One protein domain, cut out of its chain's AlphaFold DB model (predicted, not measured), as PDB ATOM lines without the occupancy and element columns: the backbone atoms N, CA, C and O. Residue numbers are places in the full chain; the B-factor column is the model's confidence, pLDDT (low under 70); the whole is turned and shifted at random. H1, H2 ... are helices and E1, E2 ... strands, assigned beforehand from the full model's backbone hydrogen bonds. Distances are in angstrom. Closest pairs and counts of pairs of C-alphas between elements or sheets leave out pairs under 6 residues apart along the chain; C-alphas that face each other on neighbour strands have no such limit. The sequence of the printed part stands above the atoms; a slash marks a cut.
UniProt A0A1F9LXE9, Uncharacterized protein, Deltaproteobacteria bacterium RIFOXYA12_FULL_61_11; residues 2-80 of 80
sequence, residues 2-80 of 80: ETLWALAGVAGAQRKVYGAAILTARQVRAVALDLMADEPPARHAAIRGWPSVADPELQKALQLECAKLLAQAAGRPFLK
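AT A GLANCE: This is residues 2 to 80 of the 80 residues of an uncharacterized protein of Deltaproteobacteria bacterium RIFOXYA12_FULL_61_11 (UniProt A0A1F9LXE9). Look for a small strand hairpin, E1 and E2, with the short helix H2 packed on it and the long helix H3 along another side of the body, while helix H1 sits at one end beyond a long link. The last residues come back to this link, where 78 to 79 pair with 19 to 20. The printed part has 79 residues with three named helices and two named strands, in the order H1 H2 E1 E2 H3; the sheet, E1 - E2, is antiparallel and the class is mostly helix. It is only just compact, close to loose, with a radius of gyration of the C-alphas of 13.5 A and spans of 39 by 26 by 26 A.

IN THESE COORDINATES: Find C-alpha 2 at (18.952, 27.330, -54.041); from there H1 runs 15.3 A to residue 12. H2 is residues 25 to 30, 8.6 A. E1 is residues 34 to 37, 10.1 A, and E2 is residues 45 to 48, 9.3 A. H3 runs 26.7 A from C-alpha 56 at (-0.397, 7.535, -28.415) to C-alpha 74 at (20.819, 20.580, -38.006).

HOW THE PARTS SIT: H1 is apart from H2, E1, E2 and H3. In the hairpin E1 and E2, look at N 34 and O 48, 2.9 A apart, and N 46 and O 36, 2.8 A apart, both within hydrogen-bond range. The closest C-alphas of H2 and E1 are those of Val 28 and Asp 34, 6.2 A apart. H2 and H3 only just touch, with 3 pairs of C-alphas within 8 A; H3 does so with residues 70 to 73 alone, and the closest C-alphas are those of Gln 27 and Ala 73, 6.5 A apart. These helices run opposite ways at a steep tilt of 50 degrees. In H1, H2 and H3 every O i to N i+4 pair is within hydrogen-bond range.

THE WHOLE: The C-alphas of Glu 2 and Ala 54 are the two farthest apart, at 40.9 A. The printed part has no cut, and the link from H1 to H2 is long, at 12 residues. Read the B-factor column for pLDDT under 70 at residue 2, residues 12 to 14 and residue 80; the mean of the printed part is 87.5.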
ATOM      1  N   GLU A   2      20.046  27.713 -53.115       57.34
ATOM      2  CA  GLU A   2      18.952  27.330 -54.041       57.34
ATOM      3  C   GLU A   2      18.760  25.811 -54.196       57.34
ATOM      4  O   GLU A   2      17.635  25.318 -54.207       57.34
ATOM      5  N   THR A   3      19.858  25.052 -54.221       74.81
ATOM      6  CA  THR A   3      19.850  23.590 -54.378       74.81
ATOM      7  C   THR A   3      19.142  22.857 -53.233       74.81
ATOM      8  O   THR A   3      18.493  21.847 -53.476       74.81
ATOM      9  N   LEU A   4      19.223  23.353 -51.990       74.06
ATOM     10  CA  LEU A   4      18.629  22.676 -50.829       74.06
ATOM     11  C   LEU A   4      17.101  22.803 -50.836       74.06
ATOM     12  O   LEU A   4      16.385  21.837 -50.587       74.06
ATOM     13  N   TRP A   5      16.607  23.997 -51.168       74.88
ATOM     14  CA  TRP A   5      15.176  24.255 -51.290       74.88
ATOM     15  C   TRP A   5      14.564  23.512 -52.481       74.88
ATOM     16  O   TRP A   5      13.474  22.956 -52.366       74.88
ATOM     17  N   ALA A   6      15.283  23.447 -53.607       75.62
ATOM     18  CA  ALA A   6      14.864  22.667 -54.767       75.62
ATOM     19  C   ALA A   6      14.725  21.172 -54.427       75.62
ATOM     20  O   ALA A   6      13.695  20.574 -54.731       75.62
ATOM     21  N   LEU A   7      15.702  20.587 -53.721       76.19
ATOM     22  CA  LEU A   7      15.634  19.195 -53.255       76.19
ATOM     23  C   LEU A   7      14.467  18.963 -52.286       76.19
ATOM     24  O   LEU A   7      13.769  17.958 -52.403       76.19
ATOM     25  N   ALA A   8      14.220  19.905 -51.372       75.00
ATOM     26  CA  ALA A   8      13.091  19.825 -50.450       75.00
ATOM     27  C   ALA A   8      11.741  19.857 -51.184       75.00
ATOM     28  O   ALA A   8      10.833  19.122 -50.811       75.00
ATOM     29  N   GLY A   9      11.610  20.654 -52.250       73.50
ATOM     30  CA  GLY A   9      10.413  20.674 -53.094       73.50
ATOM     31  C   GLY A   9      10.165  19.344 -53.811       73.50
ATOM     32  O   GLY A   9       9.036  18.859 -53.820       73.50
ATOM     33  N   VAL A  10      11.218  18.722 -54.353       75.00
ATOM     34  CA  VAL A  10      11.110  17.423 -55.041       75.00
ATOM     35  C   VAL A  10      10.771  16.299 -54.053       75.00
ATOM     36  O   VAL A  10       9.855  15.525 -54.316       75.00
ATOM     37  N   ALA A  11      11.446  16.233 -52.899       71.75
ATOM     38  CA  ALA A  11      11.139  15.248 -51.854       71.75
ATOM     39  C   ALA A  11       9.765  15.493 -51.200       71.75
ATOM     40  O   ALA A  11       9.079  14.561 -50.787       71.75
ATOM     41  N   GLY A  12       9.352  16.760 -51.113       66.38
ATOM     42  CA  GLY A  12       8.082  17.175 -50.533       66.38
ATOM     43  C   GLY A  12       6.867  16.828 -51.389       66.38
ATOM     44  O   GLY A  12       5.787  16.747 -50.812       66.38
ATOM     45  N   ALA A  13       7.050  16.606 -52.701       65.94
ATOM     46  CA  ALA A  13       6.085  16.254 -53.757       65.94
ATOM     47  C   ALA A  13       4.704  16.951 -53.696       65.94
ATOM     48  O   ALA A  13       4.357  17.710 -54.594       65.94
ATOM     49  N   GLN A  14       3.909  16.691 -52.652       69.00
ATOM     50  CA  GLN A  14       2.544  17.190 -52.427       69.00
ATOM     51  C   GLN A  14       2.350  17.959 -51.105       69.00
ATOM     52  O   GLN A  14       1.248  18.419 -50.808       69.00
ATOM     53  N   ARG A  15       3.386  18.089 -50.272       77.94
ATOM     54  CA  ARG A  15       3.308  18.757 -48.966       77.94
ATOM     55  C   ARG A  15       3.937  20.137 -49.028       77.94
ATOM     56  O   ARG A  15       4.957  20.349 -49.682       77.94
ATOM     57  N   LYS A  16       3.348  21.075 -48.287       82.62
ATOM     58  CA  LYS A  16       3.939  22.398 -48.101       82.62
ATOM     59  C   LYS A  16       5.261  22.250 -47.345       82.62
ATOM     60  O   LYS A  16       5.287  21.755 -46.221       82.62
ATOM     61  N   VAL A  17       6.351  22.676 -47.977       83.81
ATOM     62  CA  VAL A  17       7.677  22.758 -47.357       83.81
ATOM     63  C   VAL A  17       7.770  24.096 -46.630       83.81
ATOM     64  O   VAL A  17       7.565  25.142 -47.239       83.81
ATOM     65  N   TYR A  18       8.059  24.060 -45.331       84.62
ATOM     66  CA  TYR A  18       8.201  25.258 -44.488       84.62
ATOM     67  C   TYR A  18       9.666  25.635 -44.232       84.62
ATOM     68  O   TYR A  18       9.968  26.753 -43.829       84.62
ATOM     69  N   GLY A  19      10.582  24.694 -44.449       85.62
ATOM     70  CA  GLY A  19      11.996  24.861 -44.163       85.62
ATOM     71  C   GLY A  19      12.814  23.699 -44.710       85.62
ATOM     72  O   GLY A  19      12.280  22.621 -44.971       85.62
ATOM     73  N   ALA A  20      14.113  23.924 -44.864       87.88
ATOM     74  CA  ALA A  20      15.081  22.903 -45.229       87.88
ATOM     75  C   ALA A  20      16.358  23.082 -44.400       87.88
ATOM     76  O   ALA A  20      16.799  24.205 -44.159       87.88
ATOM     77  N   ALA A  21      16.962  21.982 -43.962       90.00
ATOM     78  CA  ALA A  21      18.209  21.992 -43.205       90.00
ATOM     79  C   ALA A  21      19.114  20.835 -43.644       90.00
ATOM     80  O   ALA A  21      18.659  19.907 -44.315       90.00
ATOM     81  N   ILE A  22      20.397  20.904 -43.285       88.75
ATOM     82  CA  ILE A  22      21.383  19.863 -43.597       88.75
ATOM     83  C   ILE A  22      21.635  19.038 -42.340       88.75
ATOM     84  O   ILE A  22      21.918  19.582 -41.276       88.75
ATOM     85  N   LEU A  23      21.568  17.718 -42.489       89.94
ATOM     86  CA  LEU A  23      21.880  16.745 -41.452       89.94
ATOM     87  C   LEU A  23      22.832  15.689 -42.002       89.94
ATOM     88  O   LEU A  23      22.753  15.298 -43.167       89.94
ATOM     89  N   THR A  24      23.719  15.203 -41.144       92.25
ATOM     90  CA  THR A  24      24.592  14.066 -41.447       92.25
ATOM     91  C   THR A  24      23.968  12.764 -40.953       92.25
ATOM     92  O   THR A  24      23.277  12.737 -39.935       92.25
ATOM     93  N   ALA A  25      24.286  11.644 -41.607       92.75
ATOM     94  CA  ALA A  25      23.840  10.323 -41.157       92.75
ATOM     95  C   ALA A  25      24.261  10.001 -39.717       92.75
ATOM     96  O   ALA A  25      23.523   9.356 -38.974       92.75
ATOM     97  N   ARG A  26      25.428  10.500 -39.297       94.88
ATOM     98  CA  ARG A  26      25.910  10.369 -37.921       94.88
ATOM     99  C   ARG A  26      24.972  11.046 -36.920       94.88
ATOM    100  O   ARG A  26      24.706  10.464 -35.876       94.88
ATOM    101  N   GLN A  27      24.471  12.242 -37.231       95.00
ATOM    102  CA  GLN A  27      23.533  12.963 -36.363       95.00
ATOM    103  C   GLN A  27      22.177  12.255 -36.271       95.00
ATOM    104  O   GLN A  27      21.596  12.216 -35.194       95.00
ATOM    105  N   VAL A  28      21.708  11.638 -37.362       95.06
ATOM    106  CA  VAL A  28      20.474  10.831 -37.342       95.06
ATOM    107  C   VAL A  28      20.639   9.596 -36.449       95.06
ATOM    108  O   VAL A  28      19.803   9.332 -35.592       95.06
ATOM    109  N   ARG A  29      21.762   8.882 -36.568       95.31
ATOM    110  CA  ARG A  29      22.042   7.707 -35.722       95.31
ATOM    111  C   ARG A  29      22.284   8.046 -34.257       95.31
ATOM    112  O   ARG A  29      21.970   7.242 -33.388       95.31
ATOM    113  N   ALA A  30      22.786   9.246 -33.967       94.69
ATOM    114  CA  ALA A  30      22.967   9.717 -32.596       94.69
ATOM    115  C   ALA A  30      21.643   9.865 -31.822       94.69
ATOM    116  O   ALA A  30      21.669   9.867 -30.595       94.69
ATOM    117  N   VAL A  31      20.500   9.952 -32.515       94.38
ATOM    118  CA  VAL A  31      19.160  10.020 -31.903       94.38
ATOM    119  C   VAL A  31      18.390   8.697 -32.008       94.38
ATOM    120  O   VAL A  31      17.163   8.694 -31.968       94.38
ATOM    121  N   ALA A  32      19.112   7.579 -32.164       92.75
ATOM    122  CA  ALA A  32      18.570   6.222 -32.300       92.75
ATOM    123  C   ALA A  32      17.640   6.006 -33.513       92.75
ATOM    124  O   ALA A  32      16.850   5.065 -33.538       92.75
ATOM    125  N   LEU A  33      17.760   6.853 -34.539       95.50
ATOM    126  CA  LEU A  33      17.097   6.681 -35.831       95.50
ATOM    127  C   LEU A  33      18.092   6.136 -36.862       95.50
ATOM    128  O   LEU A  33      19.304   6.172 -36.652       95.50
ATOM    129  N   ASP A  34      17.604   5.677 -38.009       94.94
ATOM    130  CA  ASP A  34      18.469   5.262 -39.117       94.94
ATOM    131  C   ASP A  34      18.077   5.932 -40.435       94.94
ATOM    132  O   ASP A  34      16.985   6.485 -40.574       94.94
ATOM    133  N   LEU A  35      18.987   5.898 -41.403       92.62
ATOM    134  CA  LEU A  35      18.759   6.379 -42.760       92.62
ATOM    135  C   LEU A  35      18.783   5.211 -43.729       92.62
ATOM    136  O   LEU A  35      19.797   4.523 -43.856       92.62
ATOM    137  N   MET A  36      17.693   5.058 -44.471       91.12
ATOM    138  CA  MET A  36      17.596   4.106 -45.569       91.12
ATOM    139  C   MET A  36      17.461   4.879 -46.876       91.12
ATOM    140  O   MET A  36      16.610   5.761 -46.974       91.12
ATOM    141  N   ALA A  37      18.301   4.570 -47.867       89.31
ATOM    142  CA  ALA A  37      18.145   5.123 -49.210       89.31
ATOM    143  C   ALA A  37      16.744   4.781 -49.744       89.31
ATOM    144  O   ALA A  37      16.290   3.647 -49.588       89.31
ATOM    145  N   ASP A  38      16.057   5.769 -50.314       85.00
ATOM    146  CA  ASP A  38      14.648   5.661 -50.715       85.00
ATOM    147  C   ASP A  38      14.428   6.412 -52.032       85.00
ATOM    148  O   ASP A  38      13.669   7.373 -52.118       85.00
ATOM    149  N   GLU A  39      15.204   6.044 -53.049       82.56
ATOM    150  CA  GLU A  39      15.090   6.619 -54.388       82.56
ATOM    151  C   GLU A  39      13.931   5.960 -55.159       82.56
ATOM    152  O   GLU A  39      13.733   4.749 -55.026       82.56
ATOM    153  N   PRO A  40      13.195   6.696 -56.018       73.75
ATOM    154  CA  PRO A  40      13.359   8.110 -56.399       73.75
ATOM    155  C   PRO A  40      12.701   9.118 -55.420       73.75
ATOM    156  O   PRO A  40      11.729   8.761 -54.757       73.75
ATOM    157  N   PRO A  41      13.144  10.403 -55.365       77.88
ATOM    158  CA  PRO A  41      14.106  11.080 -56.249       77.88
ATOM    159  C   PRO A  41      15.579  10.779 -55.924       77.88
ATOM    160  O   PRO A  41      15.899  10.244 -54.869       77.88
ATOM    161  N   ALA A  42      16.492  11.123 -56.839       75.50
ATOM    162  CA  ALA A  42      17.926  10.906 -56.638       75.50
ATOM    163  C   ALA A  42      18.425  11.603 -55.361       75.50
ATOM    164  O   ALA A  42      18.087  12.767 -55.116       75.50
ATOM    165  N   ARG A  43      19.278  10.917 -54.590       76.12
ATOM    166  CA  ARG A  43      19.787  11.376 -53.282       76.12
ATOM    167  C   ARG A  43      18.701  11.496 -52.207       76.12
ATOM    168  O   ARG A  43      18.863  12.268 -51.261       76.12
ATOM    169  N   HIS A  44      17.608  10.746 -52.336       82.88
ATOM    170  CA  HIS A  44      16.582  10.657 -51.306       82.88
ATOM    171  C   HIS A  44      16.881   9.526 -50.320       82.88
ATOM    172  O   HIS A  44      17.313   8.432 -50.688       82.88
ATOM    173  N   ALA A  45      16.646   9.806 -49.043       87.12
ATOM    174  CA  ALA A  45      16.740   8.832 -47.975       87.12
ATOM    175  C   ALA A  45      15.620   9.082 -46.969       87.12
ATOM    176  O   ALA A  45      15.377  10.220 -46.562       87.12
ATOM    177  N   ALA A  46      14.969   8.008 -46.542       90.44
ATOM    178  CA  ALA A  46      13.975   8.042 -45.490       90.44
ATOM    179  C   ALA A  46      14.643   7.860 -44.124       90.44
ATOM    180  O   ALA A  46      15.455   6.953 -43.925       90.44
ATOM    181  N   ILE A  47      14.243   8.689 -43.159       92.94
ATOM    182  CA  ILE A  47      14.574   8.477 -41.748       92.94
ATOM    183  C   ILE A  47      13.623   7.410 -41.192       92.94
ATOM    184  O   ILE A  47      12.401   7.581 -41.225       92.94
ATOM    185  N   ARG A  48      14.180   6.306 -40.693       94.81
ATOM    186  CA  ARG A  48      13.466   5.139 -40.151       94.81
ATOM    187  C   ARG A  48      13.780   4.960 -38.662       94.81
ATOM    188  O   ARG A  48      14.664   5.619 -38.123       94.81
ATOM    189  N   GLY A  49      13.045   4.063 -38.003       94.62
ATOM    190  CA  GLY A  49      13.243   3.757 -36.580       94.62
ATOM    191  C   GLY A  49      12.553   4.725 -35.619       94.62
ATOM    192  O   GLY A  49      12.873   4.732 -34.436       94.62
ATOM    193  N   TRP A  50      11.608   5.541 -36.103       96.31
ATOM    194  CA  TRP A  50      10.810   6.405 -35.234       96.31
ATOM    195  C   TRP A  50      10.116   5.583 -34.140       96.31
ATOM    196  O   TRP A  50       9.526   4.548 -34.470       96.31
ATOM    197  N   PRO A  51      10.141   6.037 -32.870       95.75
ATOM    198  CA  PRO A  51       9.480   5.337 -31.780       95.75
ATOM    199  C   PRO A  51       8.017   5.058 -32.120       95.75
ATOM    200  O   PRO A  51       7.272   5.971 -32.486       95.75
ATOM    201  N   SER A  52       7.616   3.797 -32.003       96.19
ATOM    202  CA  SER A  52       6.232   3.370 -32.163       96.19
ATOM    203  C   SER A  52       5.860   2.497 -30.978       96.19
ATOM    204  O   SER A  52       6.448   1.439 -30.761       96.19
ATOM    205  N   VAL A  53       4.935   3.000 -30.168       96.62
ATOM    206  CA  VAL A  53       4.487   2.377 -28.921       96.62
ATOM    207  C   VAL A  53       2.966   2.465 -28.848       96.62
ATOM    208  O   VAL A  53       2.360   3.299 -29.516       96.62
ATOM    209  N   ALA A  54       2.344   1.593 -28.053       97.50
ATOM    210  CA  ALA A  54       0.886   1.478 -28.000       97.50
ATOM    211  C   ALA A  54       0.190   2.732 -27.444       97.50
ATOM    212  O   ALA A  54      -0.903   3.063 -27.894       97.50
ATOM    213  N   ASP A  55       0.813   3.417 -26.480       97.88
ATOM    214  CA  ASP A  55       0.297   4.665 -25.913       97.88
ATOM    215  C   ASP A  55       0.534   5.833 -26.896       97.88
ATOM    216  O   ASP A  55       1.692   6.188 -27.152       97.88
ATOM    217  N   PRO A  56      -0.530   6.459 -27.437       96.69
ATOM    218  CA  PRO A  56      -0.397   7.535 -28.415       96.69
ATOM    219  C   PRO A  56       0.288   8.795 -27.873       96.69
ATOM    220  O   PRO A  56       1.024   9.451 -28.616       96.69
ATOM    221  N   GLU A  57       0.069   9.145 -26.602       97.94
ATOM    222  CA  GLU A  57       0.660  10.346 -26.001       97.94
ATOM    223  C   GLU A  57       2.149  10.131 -25.742       97.94
ATOM    224  O   GLU A  57       2.974  10.981 -26.095       97.94
ATOM    225  N   LEU A  58       2.513   8.951 -25.232       96.94
ATOM    226  CA  LEU A  58       3.914   8.568 -25.084       96.94
ATOM    227  C   LEU A  58       4.621   8.493 -26.445       96.94
ATOM    228  O   LEU A  58       5.722   9.023 -26.592       96.94
ATOM    229  N   GLN A  59       3.987   7.896 -27.461       97.38
ATOM    230  CA  GLN A  59       4.545   7.837 -28.814       97.38
ATOM    231  C   GLN A  59       4.832   9.240 -29.354       97.38
ATOM    232  O   GLN A  59       5.927   9.509 -29.851       97.38
ATOM    233  N   LYS A  60       3.860  10.148 -29.235       96.88
ATOM    234  CA  LYS A  60       3.996  11.538 -29.673       96.88
ATOM    235  C   LYS A  60       5.116  12.259 -28.924       96.88
ATOM    236  O   LYS A  60       5.879  12.990 -29.556       96.88
ATOM    237  N   ALA A  61       5.236  12.049 -27.614       97.75
ATOM    238  CA  ALA A  61       6.296  12.643 -26.804       97.75
ATOM    239  C   ALA A  61       7.691  12.170 -27.249       97.75
ATOM    240  O   ALA A  61       8.557  13.006 -27.508       97.75
ATOM    241  N   LEU A  62       7.873  10.858 -27.431       97.38
ATOM    242  CA  LEU A  62       9.139  10.265 -27.880       97.38
ATOM    243  C   LEU A  62       9.523  10.732 -29.291       97.38
ATOM    244  O   LEU A  62      10.661  11.129 -29.543       97.38
ATOM    245  N   GLN A  63       8.567  10.745 -30.220       97.12
ATOM    246  CA  GLN A  63       8.809  11.240 -31.577       97.12
ATOM    247  C   GLN A  63       9.160  12.733 -31.577       97.12
ATOM    248  O   GLN A  63      10.066  13.158 -32.298       97.12
ATOM    249  N   LEU A  64       8.486  13.540 -30.753       96.50
ATOM    250  CA  LEU A  64       8.795  14.962 -30.620       96.50
ATOM    251  C   LEU A  64      10.201  15.186 -30.047       96.50
ATOM    252  O   LEU A  64      10.897  16.100 -30.493       96.50
ATOM    253  N   GLU A  65      10.624  14.375 -29.082       97.00
ATOM    254  CA  GLU A  65      11.973  14.426 -28.517       97.00
ATOM    255  C   GLU A  65      13.042  14.142 -29.583       97.00
ATOM    256  O   GLU A  65      13.925  14.978 -29.795       97.00
ATOM    257  N   CYS A  66      12.903  13.051 -30.347       96.50
ATOM    258  CA  CYS A  66      13.792  12.750 -31.475       96.50
ATOM    259  C   CYS A  66      13.833  13.899 -32.498       96.50
ATOM    260  O   CYS A  66      14.908  14.312 -32.938       96.50
ATOM    261  N   ALA A  67      12.671  14.459 -32.857       94.25
ATOM    262  CA  ALA A  67      12.580  15.560 -33.816       94.25
ATOM    263  C   ALA A  67      13.286  16.834 -33.321       94.25
ATOM    264  O   ALA A  67      13.956  17.512 -34.105       94.25
ATOM    265  N   LYS A  68      13.182  17.152 -32.023       94.62
ATOM    266  CA  LYS A  68      13.891  18.288 -31.414       94.62
ATOM    267  C   LYS A  68      15.403  18.095 -31.455       94.62
ATOM    268  O   LYS A  68      16.108  19.032 -31.825       94.62
ATOM    269  N   LEU A  69      15.891  16.901 -31.127       95.25
ATOM    270  CA  LEU A  69      17.323  16.591 -31.172       95.25
ATOM    271  C   LEU A  69      17.875  16.679 -32.604       95.25
ATOM    272  O   LEU A  69      18.937  17.266 -32.817       95.25
ATOM    273  N   LEU A  70      17.129  16.187 -33.600       94.06
ATOM    274  CA  LEU A  70      17.478  16.372 -35.014       94.06
ATOM    275  C   LEU A  70      17.535  17.854 -35.396       94.06
ATOM    276  O   LEU A  70      18.503  18.292 -36.012       94.06
ATOM    277  N   ALA A  71      16.524  18.642 -35.019       92.62
ATOM    278  CA  ALA A  71      16.486  20.068 -35.330       92.62
ATOM    279  C   ALA A  71      17.661  20.829 -34.691       92.62
ATOM    280  O   ALA A  71      18.284  21.661 -35.348       92.62
ATOM    281  N   GLN A  72      18.008  20.507 -33.443       92.50
ATOM    282  CA  GLN A  72      19.172  21.078 -32.761       92.50
ATOM    283  C   GLN A  72      20.479  20.723 -33.478       92.50
ATOM    284  O   GLN A  72      21.317  21.598 -33.693       92.50
ATOM    285  N   ALA A  73      20.640  19.465 -33.900       92.88
ATOM    286  CA  ALA A  73      21.826  19.014 -34.620       92.88
ATOM    287  C   ALA A  73      21.959  19.648 -36.020       92.88
ATOM    288  O   ALA A  73      23.077  19.877 -36.483       92.88
ATOM    289  N   ALA A  74      20.840  19.946 -36.686       90.44
ATOM    290  CA  ALA A  74      20.819  20.580 -38.006       90.44
ATOM    291  C   ALA A  74      21.239  22.063 -37.979       90.44
ATOM    292  O   ALA A  74      21.588  22.633 -39.015       90.44
ATOM    293  N   GLY A  75      21.195  22.704 -36.806       87.38
ATOM    294  CA  GLY A  75      21.466  24.129 -36.653       87.38
ATOM    295  C   GLY A  75      20.351  25.005 -37.231       87.38
ATOM    296  O   GLY A  75      19.166  24.697 -37.113       87.38
ATOM    297  N   ARG A  76      20.716  26.147 -37.828       87.00
ATOM    298  CA  ARG A  76      19.739  27.113 -38.349       87.00
ATOM    299  C   ARG A  76      19.134  26.604 -39.668       87.00
ATOM    300  O   ARG A  76      19.873  26.497 -40.648       87.00
ATOM    301  N   PRO A  77      17.815  26.342 -39.737       85.31
ATOM    302  CA  PRO A  77      17.181  25.953 -40.987       85.31
ATOM    303  C   PRO A  77      17.096  27.141 -41.948       85.31
ATOM    304  O   PRO A  77      16.987  28.302 -41.539       85.31
ATOM    305  N   PHE A  78      17.094  26.838 -43.241       83.44
ATOM    306  CA  PHE A  78      16.687  27.771 -44.278       83.44
ATOM    307  C   PHE A  78      15.157  27.784 -44.357       83.44
ATOM    308  O   PHE A  78      14.541  26.735 -44.550       83.44
ATOM    309  N   LEU A  79      14.553  28.960 -44.197       83.56
ATOM    310  CA  LEU A  79      13.105  29.177 -44.236       83.56
ATOM    311  C   LEU A  79      12.758  29.998 -45.485       83.56
ATOM    312  O   LEU A  79      13.560  30.844 -45.888       83.56
ATOM    313  N   LYS A  80      11.584  29.763 -46.078       68.62
ATOM    314  CA  LYS A  80      11.064  30.536 -47.214       68.62
ATOM    315  C   LYS A  80       9.634  30.984 -46.953       68.62
ATOM    316  O   LYS A  80       8.876  30.184 -46.360       68.62
TER     317      LYS A  80